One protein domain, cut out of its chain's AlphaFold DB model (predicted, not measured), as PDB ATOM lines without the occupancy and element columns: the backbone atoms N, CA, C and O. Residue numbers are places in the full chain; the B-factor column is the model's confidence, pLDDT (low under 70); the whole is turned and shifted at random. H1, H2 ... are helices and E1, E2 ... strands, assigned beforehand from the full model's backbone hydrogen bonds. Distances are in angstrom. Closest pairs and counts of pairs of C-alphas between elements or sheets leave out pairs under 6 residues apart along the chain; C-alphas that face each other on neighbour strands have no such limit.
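AT A GLANCE: This is residues 14 to 129 of the 642 residues of an uncharacterized protein of Deltaproteobacteria bacterium (UniProt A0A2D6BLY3). A six-stranded sheet, curled like part of a barrel, wraps round the short helix H1, and the long helix H3 packs along its outside over E6. H2 packs by E5 on the face opposite to H3. The printed part has 116 residues, with named elements in the order H1 H2 E1 E2 E3 H3 E4 E5 E6; the sheet runs E1 E2 E3 E6 E4 E5, all antiparallel. The class is mixed, helices and strands; the whole is compact, with a radius of gyration of the C-alphas of 13.2 A and spans of 38 by 31 by 27 A.

IN THESE COORDINATES: H1, residues 14 to 20, begins at C-alpha 14 (28.256, -43.786, -5.608). H2 is residues 23 to 26, E1 38 to 41, E2 45 to 50 and E3 53 to 58, 16.5 A long. H3, residues 71 to 88, is 26.1 A long. E4, residues 93 to 101, measures 24.3 A; E5 is 107 to 109. E6, residues 122 to 128, measures 19.9 A and ends at C-alpha 128 (41.272, -60.971, 3.278).

HOW THE PARTS SIT: The sheet is strongly twisted. E1, E2 and E3 form a meander, each strand the antiparallel neighbour of the one before, with N 40 and O 47 at 2.9 A and N 48 and O 55 at 2.9 A. N 54 and O 127, 2.8 A, join E3 and E6 within hydrogen-bond range; N 97 and O 124, 2.9 A, do so for E6 and E4. Pairing is staggered: E4 pairs with E6 over its residues 93 to 99 and with E5 over its residues 99 to 101, where N 108 and O 100 are within hydrogen-bond range at 2.8 A. E3, H3 and E4 make a split strand-helix-strand unit, E6 between its strands, with a right-handed crossover. H3 is on the sheet at a height of 8.4 A, along E6 at 7 degrees on the local plane; its closest C-alphas to E6 are Asn 75 and His 123, 5.7 A. The closest C-alphas of H1 and E5 are Gly 19 and Ala 107, 4.8 A; those of H2 and E5 are Ala 25 and Arg 108, 4.3 A. Every O i to N i+4 pair is within hydrogen-bond range in H1, and 13 of 14 in H3; H2 is too short for such a pair.

THE WHOLE: The C-alphas of Asp 34 and Gly 64, the two farthest apart, are 39.6 A apart. The printed part has no cut. The links H2 to E1, E3 to H3 and E5 to E6 are long. Mean pLDDT of the printed part is 90.7; residues 32 to 34 are under 70.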
ATOM      1  N   ASP A  14      29.294 -42.968  -4.972       85.81
ATOM      2  CA  ASP A  14      28.256 -43.786  -5.608       85.81
ATOM      3  C   ASP A  14      28.644 -44.242  -7.023       85.81
ATOM      4  O   ASP A  14      28.408 -45.393  -7.394       85.81
ATOM      5  N   GLU A  15      29.274 -43.366  -7.816       86.06
ATOM      6  CA  GLU A  15      29.781 -43.711  -9.150       86.06
ATOM      7  C   GLU A  15      30.894 -44.763  -9.071       86.06
ATOM      8  O   GLU A  15      30.891 -45.735  -9.834       86.06
ATOM      9  N   LEU A  16      31.819 -44.605  -8.118       89.88
ATOM     10  CA  LEU A  16      32.848 -45.605  -7.841       89.88
ATOM     11  C   LEU A  16      32.220 -46.919  -7.375       89.88
ATOM     12  O   LEU A  16      32.558 -47.969  -7.914       89.88
ATOM     13  N   ALA A  17      31.273 -46.872  -6.438       90.38
ATOM     14  CA  ALA A  17      30.618 -48.056  -5.897       90.38
ATOM     15  C   ALA A  17      29.872 -48.859  -6.972       90.38
ATOM     16  O   ALA A  17      29.980 -50.086  -7.016       90.38
ATOM     17  N   ALA A  18      29.172 -48.182  -7.887       90.19
ATOM     18  CA  ALA A  18      28.516 -48.828  -9.018       90.19
ATOM     19  C   ALA A  18      29.523 -49.529  -9.947       90.19
ATOM     20  O   ALA A  18      29.258 -50.632 -10.426       90.19
ATOM     21  N   GLY A  19      30.685 -48.913 -10.187       90.75
ATOM     22  CA  GLY A  19      31.755 -49.517 -10.981       90.75
ATOM     23  C   GLY A  19      32.455 -50.685 -10.278       90.75
ATOM     24  O   GLY A  19      32.831 -51.653 -10.934       90.75
ATOM     25  N   LEU A  20      32.598 -50.620  -8.954       92.56
ATOM     26  CA  LEU A  20      33.204 -51.670  -8.130       92.56
ATOM     27  C   LEU A  20      32.334 -52.930  -8.018       92.56
ATOM     28  O   LEU A  20      32.849 -53.996  -7.715       92.56
ATOM     29  N   ALA A  21      31.044 -52.871  -8.351       91.69
ATOM     30  CA  ALA A  21      30.222 -54.077  -8.480       91.69
ATOM     31  C   ALA A  21      30.626 -54.974  -9.679       91.69
ATOM     32  O   ALA A  21      30.140 -56.098  -9.800       91.69
ATOM     33  N   ASP A  22      31.501 -54.502 -10.578       90.50
ATOM     34  CA  ASP A  22      32.039 -55.286 -11.695       90.50
ATOM     35  C   ASP A  22      33.334 -56.018 -11.279       90.50
ATOM     36  O   ASP A  22      34.320 -55.358 -10.936       90.50
ATOM     37  N   PRO A  23      33.418 -57.360 -11.380       89.62
ATOM     38  CA  PRO A  23      34.616 -58.114 -10.988       89.62
ATOM     39  C   PRO A  23      35.879 -57.708 -11.755       89.62
ATOM     40  O   PRO A  23      37.000 -57.858 -11.264       89.62
ATOM     41  N   ARG A  24      35.733 -57.124 -12.951       89.31
ATOM     42  CA  ARG A  24      36.870 -56.621 -13.731       89.31
ATOM     43  C   ARG A  24      37.570 -55.451 -13.041       89.31
ATOM     44  O   ARG A  24      38.723 -55.176 -13.381       89.31
ATOM     45  N   ALA A  25      36.921 -54.758 -12.103       91.81
ATOM     46  CA  ALA A  25      37.533 -53.678 -11.331       91.81
ATOM     47  C   ALA A  25      38.740 -54.156 -10.502       91.81
ATOM     48  O   ALA A  25      39.650 -53.372 -10.248       91.81
ATOM     49  N   TYR A  26      38.798 -55.447 -10.158       91.94
ATOM     50  CA  TYR A  26      39.775 -56.029  -9.232       91.94
ATOM     51  C   TYR A  26      40.939 -56.755  -9.913       91.94
ATOM     52  O   TYR A  26      41.677 -57.492  -9.263       91.94
ATOM     53  N   ALA A  27      41.131 -56.557 -11.222       86.75
ATOM     54  CA  ALA A  27      42.095 -57.315 -12.022       86.75
ATOM     55  C   ALA A  27      43.564 -57.211 -11.555       86.75
ATOM     56  O   ALA A  27      44.362 -58.078 -11.926       86.75
ATOM     57  N   GLU A  28      43.917 -56.169 -10.794       84.12
ATOM     58  CA  GLU A  28      45.239 -55.982 -10.174       84.12
ATOM     59  C   GLU A  28      45.334 -56.555  -8.748       84.12
ATOM     60  O   GLU A  28      46.436 -56.826  -8.274       84.12
ATOM     61  N   LEU A  29      44.198 -56.789  -8.077       82.25
ATOM     62  CA  LEU A  29      44.134 -57.291  -6.700       82.25
ATOM     63  C   LEU A  29      43.953 -58.807  -6.608       82.25
ATOM     64  O   LEU A  29      44.531 -59.442  -5.722       82.25
ATOM     65  N   CYS A  30      43.145 -59.401  -7.487       77.31
ATOM     66  CA  CYS A  30      42.891 -60.838  -7.487       77.31
ATOM     67  C   CYS A  30      42.643 -61.385  -8.901       77.31
ATOM     68  O   CYS A  30      42.296 -60.670  -9.843       77.31
ATOM     69  N   SER A  31      42.842 -62.695  -9.069       71.50
ATOM     70  CA  SER A  31      42.638 -63.389 -10.348       71.50
ATOM     71  C   SER A  31      41.164 -63.678 -10.671       71.50
ATOM     72  O   SER A  31      40.886 -64.274 -11.711       71.50
ATOM     73  N   ALA A  32      40.232 -63.240  -9.820       62.06
ATOM     74  CA  ALA A  32      38.795 -63.527  -9.842       62.06
ATOM     75  C   ALA A  32      38.015 -62.749 -10.928       62.06
ATOM     76  O   ALA A  32      36.990 -62.127 -10.661       62.06
ATOM     77  N   ARG A  33      38.496 -62.761 -12.180       58.03
ATOM     78  CA  ARG A  33      37.919 -61.960 -13.282       58.03
ATOM     79  C   ARG A  33      36.494 -62.364 -13.690       58.03
ATOM     80  O   ARG A  33      35.822 -61.553 -14.321       58.03
ATOM     81  N   ASP A  34      36.062 -63.570 -13.321       60.53
ATOM     82  CA  ASP A  34      34.762 -64.159 -13.679       60.53
ATOM     83  C   ASP A  34      33.867 -64.450 -12.452       60.53
ATOM     84  O   ASP A  34      32.848 -65.129 -12.575       60.53
ATOM     85  N   GLU A  35      34.238 -63.975 -11.259       72.81
ATOM     86  CA  GLU A  35      33.472 -64.213 -10.029       72.81
ATOM     87  C   GLU A  35      32.421 -63.120  -9.789       72.81
ATOM     88  O   GLU A  35      32.554 -61.988 -10.243       72.81
ATOM     89  N   THR A  36      31.345 -63.447  -9.077       84.69
ATOM     90  CA  THR A  36      30.332 -62.459  -8.684       84.69
ATOM     91  C   THR A  36      30.853 -61.590  -7.544       84.69
ATOM     92  O   THR A  36      31.346 -62.126  -6.552       84.69
ATOM     93  N   VAL A  37      30.695 -60.270  -7.655       90.81
ATOM     94  CA  VAL A  37      30.954 -59.341  -6.549       90.81
ATOM     95  C   VAL A  37      29.691 -59.231  -5.708       90.81
ATOM     96  O   VAL A  37      28.645 -58.799  -6.194       90.81
ATOM     97  N   GLU A  38      29.781 -59.634  -4.448       91.94
ATOM     98  CA  GLU A  38      28.721 -59.403  -3.473       91.94
ATOM     99  C   GLU A  38      28.907 -58.009  -2.869       91.94
ATOM    100  O   GLU A  38      30.015 -57.638  -2.476       91.94
ATOM    101  N   VAL A  39      27.831 -57.223  -2.833       91.81
ATOM    102  CA  VAL A  39      27.866 -55.840  -2.350       91.81
ATOM    103  C   VAL A  39      26.984 -55.716  -1.123       91.81
ATOM    104  O   VAL A  39      25.763 -55.847  -1.209       91.81
ATOM    105  N   THR A  40      27.610 -55.381  -0.003       88.56
ATOM    106  CA  THR A  40      26.942 -55.073   1.260       88.56
ATOM    107  C   THR A  40      27.144 -53.601   1.580       88.56
ATOM    108  O   THR A  40      28.170 -53.004   1.250       88.56
ATOM    109  N   GLN A  41      26.154 -52.980   2.210       84.50
ATOM    110  CA  GLN A  41      26.224 -51.577   2.594       84.50
ATOM    111  C   GLN A  41      25.999 -51.421   4.088       84.50
ATOM    112  O   GLN A  41      25.062 -51.986   4.645       84.50
ATOM    113  N   THR A  42      26.830 -50.595   4.714       84.31
ATOM    114  CA  THR A  42      26.597 -50.071   6.060       84.31
ATOM    115  C   THR A  42      26.177 -48.602   5.964       84.31
ATOM    116  O   THR A  42      26.106 -48.020   4.873       84.31
ATOM    117  N   HIS A  43      25.914 -47.969   7.109       80.69
ATOM    118  CA  HIS A  43      25.660 -46.527   7.173       80.69
ATOM    119  C   HIS A  43      26.876 -45.692   6.732       80.69
ATOM    120  O   HIS A  43      26.697 -44.586   6.231       80.69
ATOM    121  N   LEU A  44      28.095 -46.224   6.886       86.44
ATOM    122  CA  LEU A  44      29.348 -45.508   6.628       86.44
ATOM    123  C   LEU A  44      30.119 -46.021   5.410       86.44
ATOM    124  O   LEU A  44      31.053 -45.356   4.970       86.44
ATOM    125  N   SER A  45      29.803 -47.204   4.881       91.38
ATOM    126  CA  SER A  45      30.664 -47.848   3.883       91.38
ATOM    127  C   SER A  45      29.905 -48.691   2.867       91.38
ATOM    128  O   SER A  45      28.844 -49.253   3.147       91.38
ATOM    129  N   TYR A  46      30.501 -48.812   1.688       94.50
ATOM    130  CA  TYR A  46      30.271 -49.893   0.742       94.50
ATOM    131  C   TYR A  46      31.302 -51.000   0.994       94.50
ATOM    132  O   TYR A  46      32.489 -50.714   1.150       94.50
ATOM    133  N   VAL A  47      30.861 -52.256   1.030       95.62
ATOM    134  CA  VAL A  47      31.702 -53.437   1.250       95.62
ATOM    135  C   VAL A  47      31.523 -54.385   0.071       95.62
ATOM    136  O   VAL A  47      30.423 -54.873  -0.177       95.62
ATOM    137  N   PHE A  48      32.608 -54.644  -0.651       95.75
ATOM    138  CA  PHE A  48      32.627 -55.498  -1.835       95.75
ATOM    139  C   PHE A  48      33.375 -56.789  -1.523       95.75
ATOM    140  O   PHE A  48      34.574 -56.746  -1.239       95.75
ATOM    141  N   LEU A  49      32.696 -57.931  -1.581       93.62
ATOM    142  CA  LEU A  49      33.303 -59.242  -1.394       93.62
ATOM    143  C   LEU A  49      33.561 -59.859  -2.773       93.62
ATOM    144  O   LEU A  49      32.627 -60.119  -3.534       93.62
ATOM    145  N   VAL A  50      34.834 -60.085  -3.098       92.44
ATOM    146  CA  VAL A  50      35.289 -60.562  -4.412       92.44
ATOM    147  C   VAL A  50      36.384 -61.610  -4.232       92.44
ATOM    148  O   VAL A  50      37.481 -61.315  -3.752       92.44
ATOM    149  N   GLY A  51      36.079 -62.860  -4.580       90.25
ATOM    150  CA  GLY A  51      36.943 -64.005  -4.296       90.25
ATOM    151  C   GLY A  51      37.397 -64.063  -2.844       90.25
ATOM    152  O   GLY A  51      36.581 -64.109  -1.922       90.25
ATOM    153  N   ASP A  52      38.713 -64.048  -2.637       91.12
ATOM    154  CA  ASP A  52      39.363 -64.089  -1.326       91.12
ATOM    155  C   ASP A  52      39.644 -62.691  -0.734       91.12
ATOM    156  O   ASP A  52      40.441 -62.553   0.205       91.12
ATOM    157  N   ARG A  53      39.017 -61.640  -1.273       94.69
ATOM    158  CA  ARG A  53      39.193 -60.246  -0.849       94.69
ATOM    159  C   ARG A  53      37.883 -59.591  -0.433       94.69
ATOM    160  O   ARG A  53      36.808 -59.911  -0.935       94.69
ATOM    161  N   VAL A  54      38.020 -58.623   0.463       95.94
ATOM    162  CA  VAL A  54      37.000 -57.633   0.796       95.94
ATOM    163  C   VAL A  54      37.593 -56.256   0.538       95.94
ATOM    164  O   VAL A  54      38.712 -55.978   0.965       95.94
ATOM    165  N   VAL A  55      36.866 -55.402  -0.170       96.88
ATOM    166  CA  VAL A  55      37.250 -54.009  -0.417       96.88
ATOM    167  C   VAL A  55      36.199 -53.115   0.225       96.88
ATOM    168  O   VAL A  55      35.021 -53.224  -0.105       96.88
ATOM    169  N   LYS A  56      36.605 -52.270   1.174       97.12
ATOM    170  CA  LYS A  56      35.722 -51.379   1.938       97.12
ATOM    171  C   LYS A  56      35.990 -49.930   1.545       97.12
ATOM    172  O   LYS A  56      37.100 -49.436   1.716       97.12
ATOM    173  N   LEU A  57      34.970 -49.271   1.000       96.31
ATOM    174  CA  LEU A  57      34.987 -47.866   0.591       96.31
ATOM    175  C   LEU A  57      34.085 -47.056   1.525       96.31
ATOM    176  O   LEU A  57      32.901 -47.367   1.655       96.31
ATOM    177  N   HIS A  58      34.619 -46.005   2.142       94.50
ATOM    178  CA  HIS A  58      33.831 -45.065   2.937       94.50
ATOM    179  C   HIS A  58      32.868 -44.247   2.063       94.50
ATOM    180  O   HIS A  58      33.211 -43.838   0.956       94.50
ATOM    181  N   LYS A  59      31.652 -44.016   2.565       92.56
ATOM    182  CA  LYS A  59      30.619 -43.188   1.929       92.56
ATOM    183  C   LYS A  59      30.873 -41.707   2.201       92.56
ATOM    184  O   LYS A  59      31.432 -41.346   3.232       92.56
ATOM    185  N   ASP A  60      30.408 -40.845   1.308       92.38
ATOM    186  CA  ASP A  60      30.441 -39.389   1.444       92.38
ATOM    187  C   ASP A  60      29.281 -38.868   2.307       92.38
ATOM    188  O   ASP A  60      28.367 -38.193   1.836       92.38
ATOM    189  N   VAL A  61      29.318 -39.194   3.602       87.56
ATOM    190  CA  VAL A  61      28.253 -38.875   4.566       87.56
ATOM    191  C   VAL A  61      28.779 -38.124   5.790       87.56
ATOM    192  O   VAL A  61      29.913 -38.324   6.213       87.56
ATOM    193  N   ASP A  62      27.923 -37.298   6.389       87.31
ATOM    194  CA  ASP A  62      28.096 -36.751   7.738       87.31
ATOM    195  C   ASP A  62      26.913 -37.218   8.593       87.31
ATOM    196  O   ASP A  62      25.762 -36.855   8.340       87.31
ATOM    197  N   LEU A  63      27.198 -38.080   9.572       74.75
ATOM    198  CA  LEU A  63      26.199 -38.643  10.485       74.75
ATOM    199  C   LEU A  63      26.249 -37.990  11.878       74.75
ATOM    200  O   LEU A  63      25.668 -38.511  12.831       74.75
ATOM    201  N   GLY A  64      26.989 -36.888  12.034       74.06
ATOM    202  CA  GLY A  64      27.207 -36.176  13.295       74.06
ATOM    203  C   GLY A  64      28.183 -36.865  14.258       74.06
ATOM    204  O   GLY A  64      28.896 -36.186  14.992       74.06
ATOM    205  N   PHE A  65      28.256 -38.201  14.253       72.88
ATOM    206  CA  PHE A  65      29.250 -38.976  15.014       72.88
ATOM    207  C   PHE A  65      30.465 -39.413  14.178       72.88
ATOM    208  O   PHE A  65      31.470 -39.838  14.747       72.88
ATOM    209  N   ALA A  66      30.358 -39.320  12.852       79.38
ATOM    210  CA  ALA A  66      31.416 -39.556  11.878       79.38
ATOM    211  C   ALA A  66      31.201 -38.592  10.703       79.38
ATOM    212  O   ALA A  66      30.101 -38.553  10.144       79.38
ATOM    213  N   ASP A  67      32.235 -37.821  10.359       87.88
ATOM    214  CA  ASP A  67      32.230 -36.887   9.231       87.88
ATOM    215  C   ASP A  67      33.185 -37.394   8.147       87.88
ATOM    216  O   ASP A  67      34.407 -37.264   8.239       87.88
ATOM    217  N   PHE A  68      32.593 -37.977   7.110       92.25
ATOM    218  CA  PHE A  68      33.258 -38.436   5.901       92.25
ATOM    219  C   PHE A  68      32.848 -37.598   4.691       92.25
ATOM    220  O   PHE A  68      32.930 -38.065   3.556       92.25
ATOM    221  N   SER A  69      32.431 -36.345   4.899       90.44
ATOM    222  CA  SER A  69      32.029 -35.440   3.816       90.44
ATOM    223  C   SER A  69      33.179 -35.106   2.859       90.44
ATOM    224  O   SER A  69      32.953 -34.810   1.683       90.44
ATOM    225  N   THR A  70      34.429 -35.203   3.324       93.12
ATOM    226  CA  THR A  70      35.628 -34.945   2.518       93.12
ATOM    227  C   THR A  70      36.395 -36.227   2.203       93.12
ATOM    228  O   THR A  70      36.488 -37.143   3.018       93.12
ATOM    229  N   ARG A  71      37.001 -36.273   1.011       94.75
ATOM    230  CA  ARG A  71      37.900 -37.363   0.600       94.75
ATOM    231  C   ARG A  71      39.108 -37.513   1.523       94.75
ATOM    232  O   ARG A  71      39.516 -38.628   1.808       94.75
ATOM    233  N   GLU A  72      39.673 -36.396   1.980       94.94
ATOM    234  CA  GLU A  72      40.805 -36.394   2.916       94.94
ATOM    235  C   GLU A  72      40.434 -37.137   4.204       94.94
ATOM    236  O   GLU A  72      41.119 -38.087   4.562       94.94
ATOM    237  N   ALA A  73      39.277 -36.821   4.802       93.75
ATOM    238  CA  ALA A  73      38.782 -37.528   5.983       93.75
ATOM    239  C   ALA A  73      38.574 -39.033   5.734       93.75
ATOM    240  O   ALA A  73      38.944 -39.849   6.574       93.75
ATOM    241  N   ARG A  74      38.032 -39.420   4.570       95.06
ATOM    242  CA  ARG A  74      37.858 -40.839   4.205       95.06
ATOM    243  C   ARG A  74      39.181 -41.581   4.028       95.06
ATOM    244  O   ARG A  74      39.278 -42.730   4.459       95.06
ATOM    245  N   ASN A  75      40.174 -40.949   3.402       95.88
ATOM    246  CA  ASN A  75      41.503 -41.524   3.186       95.88
ATOM    247  C   ASN A  75      42.287 -41.650   4.503       95.88
ATOM    248  O   ASN A  75      42.924 -42.679   4.737       95.88
ATOM    249  N   ASP A  76      42.214 -40.637   5.370       95.06
ATOM    250  CA  ASP A  76      42.822 -40.668   6.704       95.06
ATOM    251  C   ASP A  76      42.204 -41.778   7.564       95.06
ATOM    252  O   ASP A  76      42.929 -42.546   8.201       95.06
ATOM    253  N   ASP A  77      40.875 -41.919   7.531       94.94
ATOM    254  CA  ASP A  77      40.183 -42.986   8.252       94.94
ATOM    255  C   ASP A  77      40.504 -44.373   7.678       94.94
ATOM    256  O   ASP A  77      40.732 -45.302   8.443       94.94
ATOM    257  N   ALA A  78      40.642 -44.518   6.354       96.25
ATOM    258  CA  ALA A  78      41.060 -45.780   5.736       96.25
ATOM    259  C   ALA A  78      42.463 -46.225   6.197       96.25
ATOM    260  O   ALA A  78      42.687 -47.410   6.460       96.25
ATOM    261  N   LEU A  79      43.415 -45.292   6.337       96.56
ATOM    262  CA  LEU A  79      44.729 -45.601   6.916       96.56
ATOM    263  C   LEU A  79      44.640 -45.951   8.400       96.56
ATOM    264  O   LEU A  79      45.324 -46.872   8.852       96.56
ATOM    265  N   LEU A  80      43.821 -45.225   9.158       95.62
ATOM    266  CA  LEU A  80      43.651 -45.478  10.582       95.62
ATOM    267  C   LEU A  80      42.964 -46.829  10.831       95.62
ATOM    268  O   LEU A  80      43.400 -47.575  11.704       95.62
ATOM    269  N   GLU A  81      41.953 -47.186  10.040       96.25
ATOM    270  CA  GLU A  81      41.313 -48.502  10.059       96.25
ATOM    271  C   GLU A  81      42.319 -49.607   9.722       96.25
ATOM    272  O   GLU A  81      42.374 -50.614  10.428       96.25
ATOM    273  N   LEU A  82      43.171 -49.411   8.708       97.56
ATOM    274  CA  LEU A  82      44.249 -50.350   8.391       97.56
ATOM    275  C   LEU A  82      45.209 -50.529   9.577       97.56
ATOM    276  O   LEU A  82      45.565 -51.659   9.922       97.56
ATOM    277  N   GLU A  83      45.642 -49.429  10.197       96.38
ATOM    278  CA  GLU A  83      46.553 -49.462  11.344       96.38
ATOM    279  C   GLU A  83      45.925 -50.208  12.524       96.38
ATOM    280  O   GLU A  83      46.536 -51.130  13.066       96.38
ATOM    281  N   LEU A  84      44.704 -49.830  12.911       95.94
ATOM    282  CA  LEU A  84      43.978 -50.404  14.044       95.94
ATOM    283  C   LEU A  84      43.621 -51.868  13.799       95.94
ATOM    284  O   LEU A  84      43.868 -52.712  14.660       95.94
ATOM    285  N   GLY A  85      43.113 -52.186  12.612       96.19
ATOM    286  CA  GLY A  85      42.766 -53.540  12.210       96.19
ATOM    287  C   GLY A  85      43.964 -54.484  12.256       96.19
ATOM    288  O   GLY A  85      43.862 -55.600  12.765       96.19
ATOM    289  N   ARG A  86      45.151 -54.024  11.834       96.38
ATOM    290  CA  ARG A  86      46.388 -54.818  11.916       96.38
ATOM    291  C   ARG A  86      46.874 -55.081  13.341       96.38
ATOM    292  O   ARG A  86      47.618 -56.042  13.530       96.38
ATOM    293  N   ARG A  87      46.458 -54.293  14.342       94.94
ATOM    294  CA  ARG A  87      46.771 -54.575  15.761       94.94
ATOM    295  C   ARG A  87      46.147 -55.892  16.223       94.94
ATOM    296  O   ARG A  87      46.699 -56.550  17.097       94.94
ATOM    297  N   LEU A  88      45.008 -56.262  15.637       92.44
ATOM    298  CA  LEU A  88      44.186 -57.392  16.067       92.44
ATOM    299  C   LEU A  88      44.133 -58.531  15.049       92.44
ATOM    300  O   LEU A  88      44.032 -59.691  15.440       92.44
ATOM    301  N   SER A  89      44.225 -58.201  13.762       96.25
ATOM    302  CA  SER A  89      44.070 -59.138  12.649       96.25
ATOM    303  C   SER A  89      45.034 -58.793  11.495       96.25
ATOM    304  O   SER A  89      44.595 -58.427  10.400       96.25
ATOM    305  N   PRO A  90      46.366 -58.869  11.707       95.19
ATOM    306  CA  PRO A  90      47.376 -58.407  10.744       95.19
ATOM    307  C   PRO A  90      47.358 -59.136   9.395       95.19
ATOM    308  O   PRO A  90      47.777 -58.582   8.385       95.19
ATOM    309  N   ASP A  91      46.878 -60.375   9.366       94.56
ATOM    310  CA  ASP A  91      46.721 -61.203   8.169       94.56
ATOM    311  C   ASP A  91      45.336 -61.060   7.506       94.56
ATOM    312  O   ASP A  91      45.101 -61.630   6.437       94.56
ATOM    313  N   VAL A  92      44.425 -60.307   8.131       96.94
ATOM    314  CA  VAL A  92      43.135 -59.912   7.550       96.94
ATOM    315  C   VAL A  92      43.248 -58.547   6.893       96.94
ATOM    316  O   VAL A  92      42.809 -58.392   5.764       96.94
ATOM    317  N   TYR A  93      43.875 -57.572   7.547       97.88
ATOM    318  CA  TYR A  93      44.012 -56.208   7.034       97.88
ATOM    319  C   TYR A  93      45.249 -56.066   6.133       97.88
ATOM    320  O   TYR A  93      46.376 -55.875   6.599       97.88
ATOM    321  N   LEU A  94      45.040 -56.175   4.817       97.62
ATOM    322  CA  LEU A  94      46.120 -56.347   3.842       97.62
ATOM    323  C   LEU A  94      46.769 -55.028   3.422       97.62
ATOM    324  O   LEU A  94      47.973 -55.021   3.189       97.62
ATOM    325  N   GLY A  95      46.017 -53.930   3.351       97.56
ATOM    326  CA  GLY A  95      46.512 -52.614   2.930       97.56
ATOM    327  C   GLY A  95      45.375 -51.687   2.496       97.56
ATOM    328  O   GLY A  95      44.203 -52.005   2.690       97.56
ATOM    329  N   VAL A  96      45.721 -50.564   1.874       97.88
ATOM    330  CA  VAL A  96      44.788 -49.694   1.144       97.88
ATOM    331  C   VAL A  96      45.079 -49.747  -0.356       97.88
ATOM    332  O   VAL A  96      46.183 -50.110  -0.767       97.88
ATOM    333  N   ALA A  97      44.096 -49.403  -1.184       96.75
ATOM    334  CA  ALA A  97      44.259 -49.310  -2.631       96.75
ATOM    335  C   ALA A  97      43.529 -48.086  -3.194       96.75
ATOM    336  O   ALA A  97      42.385 -47.818  -2.820       96.75
ATOM    337  N   ALA A  98      44.189 -47.367  -4.104       96.06
ATOM    338  CA  ALA A  98      43.616 -46.215  -4.788       96.06
ATOM    339  C   ALA A  98      42.533 -46.646  -5.788       96.06
ATOM    340  O   ALA A  98      42.692 -47.622  -6.529       96.06
ATOM    341  N   LEU A  99      41.440 -45.890  -5.831       94.81
ATOM    342  CA  LEU A  99      40.325 -46.088  -6.747       94.81
ATOM    343  C   LEU A  99      40.391 -45.058  -7.871       94.81
ATOM    344  O   LEU A  99      40.414 -43.851  -7.629       94.81
ATOM    345  N   HIS A 100      40.384 -45.528  -9.114       90.38
ATOM    346  CA  HIS A 100      40.448 -44.658 -10.285       90.38
ATOM    347  C   HIS A 100      39.490 -45.116 -11.382       90.38
ATOM    348  O   HIS A 100      39.060 -46.267 -11.423       90.38
ATOM    349  N   LEU A 101      39.163 -44.202 -12.296       90.38
ATOM    350  CA  LEU A 101      38.469 -44.537 -13.534       90.38
ATOM    351  C   LEU A 101      39.495 -44.766 -14.643       90.38
ATOM    352  O   LEU A 101      40.369 -43.927 -14.870       90.38
ATOM    353  N   ASP A 102      39.376 -45.878 -15.364       87.31
ATOM    354  CA  ASP A 102      40.207 -46.138 -16.534       87.31
ATOM    355  C   ASP A 102      39.832 -45.240 -17.732       87.31
ATOM    356  O   ASP A 102      38.912 -44.418 -17.689       87.31
ATOM    357  N   ALA A 103      40.542 -45.407 -18.853       86.62
ATOM    358  CA  ALA A 103      40.295 -44.630 -20.071       86.62
ATOM    359  C   ALA A 103      38.857 -44.762 -20.621       86.62
ATOM    360  O   ALA A 103      38.398 -43.869 -21.337       86.62
ATOM    361  N   ASN A 104      38.147 -45.843 -20.279       85.44
ATOM    362  CA  ASN A 104      36.760 -46.100 -20.665       85.44
ATOM    363  C   ASN A 104      35.750 -45.620 -19.610       85.44
ATOM    364  O   ASN A 104      34.550 -45.819 -19.793       85.44
ATOM    365  N   GLY A 105      36.212 -44.997 -18.520       84.69
ATOM    366  CA  GLY A 105      35.367 -44.555 -17.414       84.69
ATOM    367  C   GLY A 105      34.931 -45.684 -16.479       84.69
ATOM    368  O   GLY A 105      33.949 -45.514 -15.765       84.69
ATOM    369  N   GLN A 106      35.606 -46.839 -16.493       87.81
ATOM    370  CA  GLN A 106      35.297 -47.955 -15.594       87.81
ATOM    371  C   GLN A 106      36.134 -47.863 -14.320       87.81
ATOM    372  O   GLN A 106      37.337 -47.612 -14.403       87.81
ATOM    373  N   ALA A 107      35.519 -48.103 -13.160       92.44
ATOM    374  CA  ALA A 107      36.240 -48.141 -11.893       92.44
ATOM    375  C   ALA A 107      37.267 -49.283 -11.871       92.44
ATOM    376  O   ALA A 107      37.012 -50.392 -12.351       92.44
ATOM    377  N   ARG A 108      38.436 -48.995 -11.308       93.12
ATOM    378  CA  ARG A 108      39.542 -49.925 -11.100       93.12
ATOM    379  C   ARG A 108      40.088 -49.739  -9.696       93.12
ATOM    380  O   ARG A 108      40.201 -48.612  -9.212       93.12
ATOM    381  N   VAL A 109      40.455 -50.853  -9.081       94.50
ATOM    382  CA  VAL A 109      41.207 -50.867  -7.833       94.50
ATOM    383  C   VAL A 109      42.678 -51.045  -8.171       94.50
ATOM    384  O   VAL A 109      43.042 -52.003  -8.855       94.50
ATOM    385  N   GLY A 110      43.501 -50.096  -7.730       93.38
ATOM    386  CA  GLY A 110      44.942 -50.127  -7.940       93.38
ATOM    387  C   GLY A 110      45.655 -51.178  -7.090       93.38
ATOM    388  O   GLY A 110      45.047 -51.986  -6.381       93.38
ATOM    389  N   ALA A 111      46.984 -51.142  -7.149       92.56
ATOM    390  CA  ALA A 111      47.833 -52.008  -6.348       92.56
ATOM    391  C   ALA A 111      47.704 -51.727  -4.841       92.56
ATOM    392  O   ALA A 111      47.463 -50.603  -4.401       92.56
ATOM    393  N   LEU A 112      47.927 -52.776  -4.052       95.00
ATOM    394  CA  LEU A 112      47.951 -52.708  -2.597       95.00
ATOM    395  C   LEU A 112      49.148 -51.882  -2.099       95.00
ATOM    396  O   LEU A 112      50.284 -52.108  -2.522       95.00
ATOM    397  N   THR A 113      48.901 -50.976  -1.157       95.00
ATOM    398  CA  THR A 113      49.912 -50.136  -0.503       95.00
ATOM    399  C   THR A 113      49.583 -49.934   0.982       95.00
ATOM    400  O   THR A 113      48.493 -50.256   1.447       95.00
ATOM    401  N   ASP A 114      50.542 -49.407   1.742       94.81
ATOM    402  CA  ASP A 114      50.413 -49.086   3.174       94.81
ATOM    403  C   ASP A 114      50.298 -47.572   3.428       94.81
ATOM    404  O   ASP A 114      50.499 -47.101   4.548       94.81
ATOM    405  N   ARG A 115      50.088 -46.781   2.372       94.62
ATOM    406  CA  ARG A 115      50.157 -45.316   2.400       94.62
ATOM    407  C   ARG A 115      49.294 -44.706   1.296       94.62
ATOM    408  O   ARG A 115      49.063 -45.336   0.270       94.62
ATOM    409  N   ILE A 116      48.854 -43.471   1.512       93.38
ATOM    410  CA  ILE A 116      48.091 -42.679   0.541       93.38
ATOM    411  C   ILE A 116      49.091 -41.894  -0.316       93.38
ATOM    412  O   ILE A 116      49.496 -40.791   0.048       93.38
ATOM    413  N   ASP A 117      49.545 -42.491  -1.419       88.38
ATOM    414  CA  ASP A 117      50.494 -41.848  -2.345       88.38
ATOM    415  C   ASP A 117      49.788 -40.933  -3.374       88.38
ATOM    416  O   ASP A 117      50.413 -40.020  -3.913       88.38
ATOM    417  N   GLU A 118      48.482 -41.138  -3.598       91.75
ATOM    418  CA  GLU A 118      47.636 -40.395  -4.551       91.75
ATOM    419  C   GLU A 118      46.448 -39.720  -3.824       91.75
ATOM    420  O   GLU A 118      45.299 -40.108  -4.029       91.75
ATOM    421  N   PRO A 119      46.665 -38.736  -2.926       92.25
ATOM    422  CA  PRO A 119      45.621 -38.166  -2.049       92.25
ATOM    423  C   PRO A 119      44.426 -37.524  -2.786       92.25
ATOM    424  O   PRO A 119      43.374 -37.251  -2.200       92.25
ATOM    425  N   GLU A 120      44.571 -37.269  -4.082       93.06
ATOM    426  CA  GLU A 120      43.516 -36.848  -4.992       93.06
ATOM    427  C   GLU A 120      42.550 -37.967  -5.421       93.06
ATOM    428  O   GLU A 120      41.540 -37.674  -6.061       93.06
ATOM    429  N   LEU A 121      42.824 -39.224  -5.075       93.94
ATOM    430  CA  LEU A 121      41.967 -40.380  -5.331       93.94
ATOM    431  C   LEU A 121      41.315 -40.882  -4.039       93.94
ATOM    432  O   LEU A 121      41.859 -40.730  -2.942       93.94
ATOM    433  N   GLU A 122      40.127 -41.476  -4.165       94.94
ATOM    434  CA  GLU A 122      39.525 -42.237  -3.064       94.94
ATOM    435  C   GLU A 122      40.351 -43.496  -2.818       94.94
ATOM    436  O   GLU A 122      40.829 -44.118  -3.768       94.94
ATOM    437  N   HIS A 123      40.491 -43.897  -1.560       96.31
ATOM    438  CA  HIS A 123      41.127 -45.155  -1.199       96.31
ATOM    439  C   HIS A 123      40.140 -46.074  -0.499       96.31
ATOM    440  O   HIS A 123      39.285 -45.641   0.272       96.31
ATOM    441  N   ALA A 124      40.286 -47.367  -0.766       96.94
ATOM    442  CA  ALA A 124      39.550 -48.408  -0.076       96.94
ATOM    443  C   ALA A 124      40.490 -49.243   0.794       96.94
ATOM    444  O   ALA A 124      41.629 -49.520   0.402       96.94
ATOM    445  N   VAL A 125      39.994 -49.686   1.948       97.88
ATOM    446  CA  VAL A 125      40.676 -50.683   2.779       97.88
ATOM    447  C   VAL A 125      40.494 -52.047   2.125       97.88
ATOM    448  O   VAL A 125      39.377 -52.445   1.788       97.88
ATOM    449  N   VAL A 126      41.592 -52.771   1.928       97.94
ATOM    450  CA  VAL A 126      41.597 -54.107   1.332       97.94
ATOM    451  C   VAL A 126      41.900 -55.131   2.415       97.94
ATOM    452  O   VAL A 126      42.935 -55.078   3.085       97.94
ATOM    453  N   MET A 127      41.003 -56.099   2.559       97.62
ATOM    454  CA  MET A 127      41.079 -57.165   3.548       97.62
ATOM    455  C   MET A 127      41.029 -58.546   2.887       97.62
ATOM    456  O   MET A 127      40.538 -58.711   1.768       97.62
ATOM    457  N   ARG A 128      41.524 -59.563   3.589       96.00
ATOM    458  CA  ARG A 128      41.272 -60.971   3.278       96.00
ATOM    459  C   ARG A 128      39.830 -61.305   3.655       96.00
ATOM    460  O   ARG A 128      39.396 -60.983   4.758       96.00
ATOM    461  N   ARG A 129      39.092 -61.977   2.768       94.12
ATOM    462  CA  ARG A 129      37.744 -62.468   3.092       94.12
ATOM    463  C   ARG A 129      37.848 -63.573   4.144       94.12
ATOM    464  O   ARG A 129      38.531 -64.576   3.928       94.12
TER     465      ARG A 129